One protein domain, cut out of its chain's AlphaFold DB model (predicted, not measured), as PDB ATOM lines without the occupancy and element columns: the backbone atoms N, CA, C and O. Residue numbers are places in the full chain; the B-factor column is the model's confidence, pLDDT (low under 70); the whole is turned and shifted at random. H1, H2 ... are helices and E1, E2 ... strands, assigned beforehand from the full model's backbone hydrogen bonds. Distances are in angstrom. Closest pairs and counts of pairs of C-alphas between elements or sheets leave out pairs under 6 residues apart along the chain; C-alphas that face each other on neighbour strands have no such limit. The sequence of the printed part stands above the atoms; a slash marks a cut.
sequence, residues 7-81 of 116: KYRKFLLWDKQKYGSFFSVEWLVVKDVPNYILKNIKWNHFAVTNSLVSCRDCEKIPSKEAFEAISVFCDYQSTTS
ATOM      1  N   LYS A   7      22.034 -32.514 -35.487       87.62
ATOM      2  CA  LYS A   7      22.203 -33.952 -35.728       87.62
ATOM      3  C   LYS A   7      22.234 -34.260 -37.218       87.62
ATOM      4  O   LYS A   7      21.664 -33.533 -38.023       87.62
ATOM      5  N   TYR A   8      22.865 -35.381 -37.563       79.94
ATOM      6  CA  TYR A   8      22.848 -35.967 -38.910       79.94
ATOM      7  C   TYR A   8      23.430 -35.077 -40.021       79.94
ATOM      8  O   TYR A   8      23.259 -35.374 -41.200       79.94
ATOM      9  N   ARG A   9      24.190 -34.041 -39.651       80.25
ATOM     10  CA  ARG A   9      25.093 -33.311 -40.541       80.25
ATOM     11  C   ARG A   9      26.526 -33.458 -40.060       80.25
ATOM     12  O   ARG A   9      26.807 -33.375 -38.865       80.25
ATOM     13  N   LYS A  10      27.434 -33.663 -41.010       79.62
ATOM     14  CA  LYS A  10      28.871 -33.717 -40.746       79.62
ATOM     15  C   LYS A  10      29.477 -32.341 -40.960       79.62
ATOM     16  O   LYS A  10      29.167 -31.675 -41.940       79.62
ATOM     17  N   PHE A  11      30.364 -31.956 -40.056       85.56
ATOM     18  CA  PHE A  11      31.262 -30.832 -40.268       85.56
ATOM     19  C   PHE A  11      32.508 -31.369 -40.983       85.56
ATOM     20  O   PHE A  11      33.251 -32.190 -40.438       85.56
ATOM     21  N   LEU A  12      32.674 -30.994 -42.249       86.31
ATOM     22  CA  LEU A  12      33.612 -31.654 -43.165       86.31
ATOM     23  C   LEU A  12      35.083 -31.298 -42.896       86.31
ATOM     24  O   LEU A  12      35.978 -32.060 -43.269       86.31
ATOM     25  N   LEU A  13      35.318 -30.207 -42.167       87.06
ATOM     26  CA  LEU A  13      36.651 -29.708 -41.828       87.06
ATOM     27  C   LEU A  13      37.274 -30.400 -40.603       87.06
ATOM     28  O   LEU A  13      38.426 -30.144 -40.269       87.06
ATOM     29  N   TRP A  14      36.570 -31.331 -39.941       88.81
ATOM     30  CA  TRP A  14      37.230 -32.190 -38.956       88.81
ATOM     31  C   TRP A  14      38.280 -33.071 -39.636       88.81
ATOM     32  O   TRP A  14      37.972 -33.778 -40.601       88.81
ATOM     33  N   ASP A  15      39.489 -33.133 -39.076       86.69
ATOM     34  CA  ASP A  15      40.516 -34.070 -39.549       86.69
ATOM     35  C   ASP A  15      39.974 -35.515 -39.552       86.69
ATOM     36  O   ASP A  15      39.983 -36.204 -40.573       86.69
ATOM     37  N   LYS A  16      39.343 -35.939 -38.450       88.12
ATOM     38  CA  LYS A  16      38.689 -37.252 -38.340       88.12
ATOM     39  C   LYS A  16      37.181 -37.150 -38.537       88.12
ATOM     40  O   LYS A  16      36.472 -36.584 -37.710       88.12
ATOM     41  N   GLN A  17      36.664 -37.856 -39.537       86.50
ATOM     42  CA  GLN A  17      35.236 -37.895 -39.890       86.50
ATOM     43  C   GLN A  17      34.372 -38.801 -38.984       86.50
ATOM     44  O   GLN A  17      33.349 -39.337 -39.413       86.50
ATOM     45  N   LYS A  18      34.778 -38.992 -37.720       90.19
ATOM     46  CA  LYS A  18      34.043 -39.809 -36.737       90.19
ATOM     47  C   LYS A  18      32.921 -39.043 -36.025       90.19
ATOM     48  O   LYS A  18      32.066 -39.662 -35.399       90.19
ATOM     49  N   TYR A  19      32.931 -37.712 -36.100       88.94
ATOM     50  CA  TYR A  19      31.958 -36.843 -35.438       88.94
ATOM     51  C   TYR A  19      30.780 -36.557 -36.381       88.94
ATOM     52  O   TYR A  19      30.952 -35.947 -37.432       88.94
ATOM     53  N   GLY A  20      29.582 -37.032 -36.025       87.44
ATOM     54  CA  GLY A  20      28.378 -36.949 -36.870       87.44
ATOM     55  C   GLY A  20      27.366 -35.876 -36.460       87.44
ATOM     56  O   GLY A  20      26.220 -35.905 -36.905       87.44
ATOM     57  N   SER A  21      27.729 -35.004 -35.525       91.00
ATOM     58  CA  SER A  21      26.876 -33.933 -35.009       91.00
ATOM     59  C   SER A  21      27.758 -32.813 -34.467       91.00
ATOM     60  O   SER A  21      28.891 -33.073 -34.057       91.00
ATOM     61  N   PHE A  22      27.251 -31.585 -34.463       91.38
ATOM     62  CA  PHE A  22      27.981 -30.410 -33.985       91.38
ATOM     63  C   PHE A  22      27.016 -29.371 -33.407       91.38
ATOM     64  O   PHE A  22      25.809 -29.437 -33.622       91.38
ATOM     65  N   PHE A  23      27.542 -28.425 -32.642       93.00
ATOM     66  CA  PHE A  23      26.816 -27.258 -32.144       93.00
ATOM     67  C   PHE A  23      27.743 -26.047 -32.201       93.00
ATOM     68  O   PHE A  23      28.966 -26.196 -32.177       93.00
ATOM     69  N   SER A  24      27.162 -24.856 -32.251       92.69
ATOM     70  CA  SER A  24      27.912 -23.609 -32.276       92.69
ATOM     71  C   SER A  24      28.466 -23.267 -30.895       92.69
ATOM     72  O   SER A  24      27.825 -23.456 -29.848       92.69
ATOM     73  N   VAL A  25      29.680 -22.729 -30.894       95.38
ATOM     74  CA  VAL A  25      30.333 -22.149 -29.725       95.38
ATOM     75  C   VAL A  25      30.815 -20.753 -30.068       95.38
ATOM     76  O   VAL A  25      31.121 -20.458 -31.218       95.38
ATOM     77  N   GLU A  26      30.894 -19.911 -29.050       96.25
ATOM     78  CA  GLU A  26      31.566 -18.625 -29.123       96.25
ATOM     79  C   GLU A  26      32.807 -18.719 -28.237       96.25
ATOM     80  O   GLU A  26      32.714 -19.096 -27.062       96.25
ATOM     81  N   TRP A  27      33.970 -18.450 -28.822       95.44
ATOM     82  CA  TRP A  27      35.233 -18.423 -28.099       95.44
ATOM     83  C   TRP A  27      35.363 -17.082 -27.378       95.44
ATOM     84  O   TRP A  27      35.536 -16.053 -28.018       95.44
ATOM     85  N   LEU A  28      35.279 -17.095 -26.045       94.62
ATOM     86  CA  LEU A  28      35.373 -15.873 -25.233       94.62
ATOM     87  C   LEU A  28      36.822 -15.439 -24.988       94.62
ATOM     88  O   LEU A  28      37.134 -14.254 -24.982       94.62
ATOM     89  N   VAL A  29      37.709 -16.408 -24.749       94.12
ATOM     90  CA  VAL A  29      39.137 -16.190 -24.504       94.12
ATOM     91  C   VAL A  29      39.897 -17.343 -25.140       94.12
ATOM     92  O   VAL A  29      39.521 -18.503 -24.973       94.12
ATOM     93  N   VAL A  30      40.982 -17.026 -25.839       95.81
ATOM     94  CA  VAL A  30      41.872 -18.009 -26.460       95.81
ATOM     95  C   VAL A  30      43.295 -17.644 -26.074       95.81
ATOM     96  O   VAL A  30      43.789 -16.583 -26.447       95.81
ATOM     97  N   LYS A  31      43.922 -18.495 -25.267       96.75
ATOM     98  CA  LYS A  31      45.304 -18.346 -24.811       96.75
ATOM     99  C   LYS A  31      45.814 -19.653 -24.236       96.75
ATOM    100  O   LYS A  31      45.017 -20.475 -23.778       96.75
ATOM    101  N   ASP A  32      47.130 -19.784 -24.166       97.56
ATOM    102  CA  ASP A  32      47.749 -20.943 -23.544       97.56
ATOM    103  C   ASP A  32      47.916 -20.725 -22.041       97.56
ATOM    104  O   ASP A  32      48.397 -19.680 -21.597       97.56
ATOM    105  N   VAL A  33      47.542 -21.722 -21.239       97.38
ATOM    106  CA  VAL A  33      47.775 -21.735 -19.790       97.38
ATOM    107  C   VAL A  33      48.490 -23.038 -19.433       97.38
ATOM    108  O   VAL A  33      47.925 -24.115 -19.623       97.38
ATOM    109  N   PRO A  34      49.726 -22.984 -18.906       97.56
ATOM    110  CA  PRO A  34      50.461 -24.186 -18.541       97.56
ATOM    111  C   PRO A  34      49.748 -25.013 -17.468       97.56
ATOM    112  O   PRO A  34      49.240 -24.477 -16.482       97.56
ATOM    113  N   ASN A  35      49.829 -26.342 -17.569       97.25
ATOM    114  CA  ASN A  35      49.195 -27.252 -16.604       97.25
ATOM    115  C   ASN A  35      49.599 -26.986 -15.145       97.25
ATOM    116  O   ASN A  35      48.800 -27.204 -14.238       97.25
ATOM    117  N   TYR A  36      50.820 -26.499 -14.883       97.00
ATOM    118  CA  TYR A  36      51.265 -26.227 -13.512       97.00
ATOM    119  C   TYR A  36      50.494 -25.083 -12.833       97.00
ATOM    120  O   TYR A  36      50.479 -25.038 -11.603       97.00
ATOM    121  N   ILE A  37      49.859 -24.201 -13.611       97.94
ATOM    122  CA  ILE A  37      48.981 -23.129 -13.127       97.94
ATOM    123  C   ILE A  37      47.638 -23.715 -12.675       97.94
ATOM    124  O   ILE A  37      47.119 -23.355 -11.623       97.94
ATOM    125  N   LEU A  38      47.116 -24.690 -13.421       97.12
ATOM    126  CA  LEU A  38      45.806 -25.307 -13.186       97.12
ATOM    127  C   LEU A  38      45.847 -26.518 -12.235       97.12
ATOM    128  O   LEU A  38      44.805 -26.999 -11.792       97.12
ATOM    129  N   LYS A  39      47.040 -27.028 -11.898       96.25
ATOM    130  CA  LYS A  39      47.238 -28.291 -11.156       96.25
ATOM    131  C   LYS A  39      46.573 -28.348  -9.779       96.25
ATOM    132  O   LYS A  39      46.405 -29.442  -9.242       96.25
ATOM    133  N   ASN A  40      46.289 -27.196  -9.173       96.69
ATOM    134  CA  ASN A  40      45.719 -27.115  -7.829       96.69
ATOM    135  C   ASN A  40      44.187 -27.209  -7.835       96.69
ATOM    136  O   ASN A  40      43.605 -27.463  -6.786       96.69
ATOM    137  N   ILE A  41      43.550 -27.081  -9.003       97.19
ATOM    138  CA  ILE A  41      42.098 -27.177  -9.144       97.19
ATOM    139  C   ILE A  41      41.713 -28.656  -9.141       97.19
ATOM    140  O   ILE A  41      41.874 -29.376 -10.134       97.19
ATOM    141  N   LYS A  42      41.242 -29.117  -7.984       96.81
ATOM    142  CA  LYS A  42      40.916 -30.516  -7.703       96.81
ATOM    143  C   LYS A  42      39.616 -30.607  -6.930       96.81
ATOM    144  O   LYS A  42      39.328 -29.763  -6.089       96.81
ATOM    145  N   TRP A  43      38.880 -31.680  -7.165       96.00
ATOM    146  CA  TRP A  43      37.660 -31.992  -6.431       96.00
ATOM    147  C   TRP A  43      37.582 -33.486  -6.158       96.00
ATOM    148  O   TRP A  43      38.169 -34.303  -6.867       96.00
ATOM    149  N   ASN A  44      36.831 -33.857  -5.129       93.25
ATOM    150  CA  ASN A  44      36.578 -35.257  -4.820       93.25
ATOM    151  C   ASN A  44      35.234 -35.679  -5.406       93.25
ATOM    152  O   ASN A  44      34.224 -34.997  -5.233       93.25
ATOM    153  N   HIS A  45      35.219 -36.831  -6.069       87.44
ATOM    154  CA  HIS A  45      33.998 -37.504  -6.485       87.44
ATOM    155  C   HIS A  45      34.004 -38.913  -5.895       87.44
ATOM    156  O   HIS A  45      34.821 -39.759  -6.267       87.44
ATOM    157  N   PHE A  46      33.110 -39.148  -4.936       87.50
ATOM    158  CA  PHE A  46      33.142 -40.333  -4.077       87.50
ATOM    159  C   PHE A  46      34.512 -40.495  -3.390       87.50
ATOM    160  O   PHE A  46      34.887 -39.650  -2.582       87.50
ATOM    161  N   ALA A  47      35.255 -41.558  -3.710       86.56
ATOM    162  CA  ALA A  47      36.568 -41.873  -3.141       86.56
ATOM    163  C   ALA A  47      37.749 -41.540  -4.075       86.56
ATOM    164  O   ALA A  47      38.888 -41.882  -3.763       86.56
ATOM    165  N   VAL A  48      37.498 -40.909  -5.227       89.31
ATOM    166  CA  VAL A  48      38.532 -40.568  -6.214       89.31
ATOM    167  C   VAL A  48      38.721 -39.054  -6.249       89.31
ATOM    168  O   VAL A  48      37.757 -38.299  -6.401       89.31
ATOM    169  N   THR A  49      39.968 -38.607  -6.115       91.94
ATOM    170  CA  THR A  49      40.335 -37.206  -6.345       91.94
ATOM    171  C   THR A  49      40.500 -36.976  -7.839       91.94
ATOM    172  O   THR A  49      41.414 -37.518  -8.460       91.94
ATOM    173  N   ASN A  50      39.626 -36.148  -8.400       94.25
ATOM    174  CA  ASN A  50      39.741 -35.649  -9.760       94.25
ATOM    175  C   ASN A  50      40.523 -34.335  -9.773       94.25
ATOM    176  O   ASN A  50      40.693 -33.657  -8.755       94.25
ATOM    177  N   SER A  51      41.024 -33.982 -10.947       95.94
ATOM    178  CA  SER A  51      41.877 -32.822 -11.150       95.94
ATOM    179  C   SER A  51      41.624 -32.251 -12.529       95.94
ATOM    180  O   SER A  51      41.488 -33.005 -13.492       95.94
ATOM    181  N   LEU A  52      41.636 -30.924 -12.642       96.69
ATOM    182  CA  LEU A  52      41.356 -30.244 -13.904       96.69
ATOM    183  C   LEU A  52      42.330 -30.672 -15.013       96.69
ATOM    184  O   LEU A  52      41.915 -30.972 -16.125       96.69
ATOM    185  N   VAL A  53      43.619 -30.791 -14.681       96.31
ATOM    186  CA  VAL A  53      44.679 -31.178 -15.634       96.31
ATOM    187  C   VAL A  53      44.589 -32.624 -16.144       96.31
ATOM    188  O   VAL A  53      45.293 -32.978 -17.083       96.31
ATOM    189  N   SER A  54      43.768 -33.473 -15.520       95.25
ATOM    190  CA  SER A  54      43.567 -34.877 -15.912       95.25
ATOM    191  C   SER A  54      42.095 -35.200 -16.185       95.25
ATOM    192  O   SER A  54      41.709 -36.369 -16.183       95.25
ATOM    193  N   CYS A  55      41.276 -34.163 -16.359       94.19
ATOM    194  CA  CYS A  55      39.852 -34.255 -16.642       94.19
ATOM    195  C   CYS A  55      39.629 -34.936 -18.003       94.19
ATOM    196  O   CYS A  55      40.375 -34.685 -18.954       94.19
ATOM    197  N   ARG A  56      38.623 -35.814 -18.113       94.31
ATOM    198  CA  ARG A  56      38.254 -36.423 -19.402       94.31
ATOM    199  C   ARG A  56      37.332 -35.514 -20.214       94.31
ATOM    200  O   ARG A  56      36.742 -34.571 -19.696       94.31
ATOM    201  N   ASP A  57      37.188 -35.831 -21.500       94.06
ATOM    202  CA  ASP A  57      36.258 -35.124 -22.381       94.06
ATOM    203  C   ASP A  57      34.829 -35.124 -21.803       94.06
ATOM    204  O   ASP A  57      34.339 -36.156 -21.335       94.06
ATOM    205  N   CYS A  58      34.184 -33.955 -21.827       93.12
ATOM    206  CA  CYS A  58      32.848 -33.693 -21.278       93.12
ATOM    207  C   CYS A  58      32.645 -34.026 -19.781       93.12
ATOM    208  O   CYS A  58      31.503 -34.122 -19.323       93.12
ATOM    209  N   GLU A  59      33.711 -34.201 -18.995       93.56
ATOM    210  CA  GLU A  59      33.586 -34.451 -17.560       93.56
ATOM    211  C   GLU A  59      33.106 -33.195 -16.814       93.56
ATOM    212  O   GLU A  59      33.559 -32.069 -17.036       93.56
ATOM    213  N   LYS A  60      32.134 -33.394 -15.921       93.50
ATOM    214  CA  LYS A  60      31.508 -32.306 -15.173       93.50
ATOM    215  C   LYS A  60      32.397 -31.876 -14.008       93.50
ATOM    216  O   LYS A  60      32.598 -32.636 -13.062       93.50
ATOM    217  N   ILE A  61      32.813 -30.616 -14.034       95.38
ATOM    218  CA  ILE A  61      33.501 -29.953 -12.924       95.38
ATOM    219  C   ILE A  61      32.439 -29.348 -11.985       95.38
ATOM    220  O   ILE A  61      31.462 -28.765 -12.473       95.38
ATOM    221  N   PRO A  62      32.563 -29.482 -10.653       96.62
ATOM    222  CA  PRO A  62      31.644 -28.825  -9.736       96.62
ATOM    223  C   PRO A  62      31.794 -27.300  -9.803       96.62
ATOM    224  O   PRO A  62      32.851 -26.768 -10.132       96.62
ATOM    225  N   SER A  63      30.713 -26.577  -9.502       97.25
ATOM    226  CA  SER A  63      30.636 -25.139  -9.786       97.25
ATOM    227  C   SER A  63      31.752 -24.326  -9.130       97.25
ATOM    228  O   SER A  63      32.271 -23.406  -9.750       97.25
ATOM    229  N   LYS A  64      32.140 -24.668  -7.897       97.38
ATOM    230  CA  LYS A  64      33.183 -23.948  -7.157       97.38
ATOM    231  C   LYS A  64      34.528 -24.019  -7.886       97.38
ATOM    232  O   LYS A  64      35.132 -22.985  -8.152       97.38
ATOM    233  N   GLU A  65      34.958 -25.223  -8.237       97.88
ATOM    234  CA  GLU A  65      36.225 -25.467  -8.925       97.88
ATOM    235  C   GLU A  65      36.189 -24.943 -10.364       97.88
ATOM    236  O   GLU A  65      37.208 -24.486 -10.872       97.88
ATOM    237  N   ALA A  66      35.020 -24.937 -11.010       97.19
ATOM    238  CA  ALA A  66      34.848 -24.327 -12.326       97.19
ATOM    239  C   ALA A  66      35.029 -22.797 -12.288       97.19
ATOM    240  O   ALA A  66      35.712 -22.245 -13.148       97.19
ATOM    241  N   PHE A  67      34.467 -22.104 -11.288       97.88
ATOM    242  CA  PHE A  67      34.682 -20.661 -11.116       97.88
ATOM    243  C   PHE A  67      36.145 -20.332 -10.809       97.88
ATOM    244  O   PHE A  67      36.696 -19.403 -11.396       97.88
ATOM    245  N   GLU A  68      36.786 -21.113  -9.934       98.06
ATOM    246  CA  GLU A  68      38.218 -20.977  -9.653       98.06
ATOM    247  C   GLU A  68      39.053 -21.180 -10.922       98.06
ATOM    248  O   GLU A  68      39.923 -20.364 -11.221       98.06
ATOM    249  N   ALA A  69      38.737 -22.206 -11.718       97.31
ATOM    250  CA  ALA A  69      39.399 -22.462 -12.990       97.31
ATOM    251  C   ALA A  69      39.287 -21.287 -13.958       97.31
ATOM    252  O   ALA A  69      40.292 -20.902 -14.548       97.31
ATOM    253  N   ILE A  70      38.096 -20.699 -14.095       97.12
ATOM    254  CA  ILE A  70      37.881 -19.536 -14.960       97.12
ATOM    255  C   ILE A  70      38.680 -18.330 -14.453       97.12
ATOM    256  O   ILE A  70      39.333 -17.677 -15.262       97.12
ATOM    257  N   SER A  71      38.683 -18.051 -13.143       97.56
ATOM    258  CA  SER A  71      39.467 -16.944 -12.570       97.56
ATOM    259  C   SER A  71      40.957 -17.127 -12.845       97.56
ATOM    260  O   SER A  71      41.574 -16.272 -13.469       97.56
ATOM    261  N   VAL A  72      41.516 -18.283 -12.470       97.69
ATOM    262  CA  VAL A  72      42.937 -18.602 -12.675       97.69
ATOM    263  C   VAL A  72      43.302 -18.548 -14.155       97.69
ATOM    264  O   VAL A  72      44.354 -18.017 -14.517       97.69
ATOM    265  N   PHE A  73      42.432 -19.077 -15.020       97.25
ATOM    266  CA  PHE A  73      42.616 -18.999 -16.459       97.25
ATOM    267  C   PHE A  73      42.672 -17.540 -16.902       97.25
ATOM    268  O   PHE A  73      43.659 -17.162 -17.513       97.25
ATOM    269  N   CYS A  74      41.685 -16.706 -16.569       96.19
ATOM    270  CA  CYS A  74      41.622 -15.295 -16.962       96.19
ATOM    271  C   CYS A  74      42.792 -14.458 -16.420       96.19
ATOM    272  O   CYS A  74      43.368 -13.689 -17.191       96.19
ATOM    273  N   ASP A  75      43.200 -14.668 -15.170       97.19
ATOM    274  CA  ASP A  75      44.256 -13.895 -14.503       97.19
ATOM    275  C   ASP A  75      45.656 -14.185 -15.071       97.19
ATOM    276  O   ASP A  75      46.527 -13.308 -15.083       97.19
ATOM    277  N   TYR A  76      45.881 -15.401 -15.587       97.94
ATOM    278  CA  TYR A  76      47.171 -15.786 -16.155       97.94
ATOM    279  C   TYR A  76      47.536 -14.932 -17.378       97.94
ATOM    280  O   TYR A  76      46.839 -14.934 -18.398       97.94
ATOM    281  N   GLN A  77      48.667 -14.235 -17.296       97.25
ATOM    282  CA  GLN A  77      49.218 -13.451 -18.398       97.25
ATOM    283  C   GLN A  77      49.964 -14.386 -19.353       97.25
ATOM    284  O   GLN A  77      51.114 -14.748 -19.110       97.25
ATOM    285  N   SER A  78      49.276 -14.822 -20.408       96.25
ATOM    286  CA  SER A  78      49.872 -15.706 -21.405       96.25
ATOM    287  C   SER A  78      50.736 -14.938 -22.397       96.25
ATOM    288  O   SER A  78      50.445 -13.793 -22.733       96.25
ATOM    289  N   THR A  79      51.793 -15.590 -22.867       95.31
ATOM    290  CA  THR A  79      52.700 -15.078 -23.897       95.31
ATOM    291  C   THR A  79      52.461 -15.717 -25.260       95.31
ATOM    292  O   THR A  79      53.059 -15.261 -26.226       95.31
ATOM    293  N   THR A  80      51.651 -16.782 -25.327       96.75
ATOM    294  CA  THR A  80      51.368 -17.532 -26.557       96.75
ATOM    295  C   THR A  80      49.897 -17.924 -26.640       96.75
ATOM    296  O   THR A  80      49.185 -18.039 -25.633       96.75
ATOM    297  N   SER A  81      49.418 -18.125 -27.858       96.69
ATOM    298  CA  SER A  81      48.094 -18.671 -28.115       96.69
ATOM    299  C   SER A  81      48.049 -19.395 -29.455       96.69
ATOM    300  O   SER A  81      48.877 -19.159 -30.329       96.69
TER     301      SER A  81
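What this domain is: This is residues 7 to 81 of the 116 residues of the protein "YTH domain-containing protein" of Albugo candida (UniProt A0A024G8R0). With little regular structure, this is a small head, the helix H2 near the hairpin of E1 and E2 and the short H1, and residues 7 to 34, with no named element, lead into it from a distant loop at residues 7 to 21. The 75 printed residues hold H1, E1, E2, H2 in that order, 25 residues in named elements; the class is mixed, the sheet E1 - E2 antiparallel. The whole is loose, radius of gyration of the C-alphas 15.6 A, spans 38 by 37 by 19 A.

How they stand to each other: Look first at E1, residues 42 to 45, and E2, residues 48 to 51, an antiparallel hairpin at 149 degrees; N 50 and O 43, 2.8 A apart, are within hydrogen-bond range. H2, residues 63 to 75, has Glu 65 closest to E1, its C-alpha 7.0 A from that of Lys 42. With residues 69 to 73 alone H2 touches H1, residues 35 to 38; the closest C-alphas, Leu 38 and Ala 69, are 7.0 A apart. H1 and E2 are apart. Every O i to N i+4 pair in H2 is within hydrogen-bond range; H1 is too short for one.

Where its parts are: Find C-alpha 42, where E1 begins, at (40.916, -30.516, -7.703). H1 spans 5.2 A, E1 9.9 A, E2 9.8 A; H2 runs 18.3 A to C-alpha 75 at (44.256, -13.895, -14.503).

The domain as a whole: The C-alphas farthest apart, Leu 12 and Ala 47, are 41.4 A apart. The printed part has no cut; E2 to H2 is a long link. No printed residue is under 70 in pLDDT.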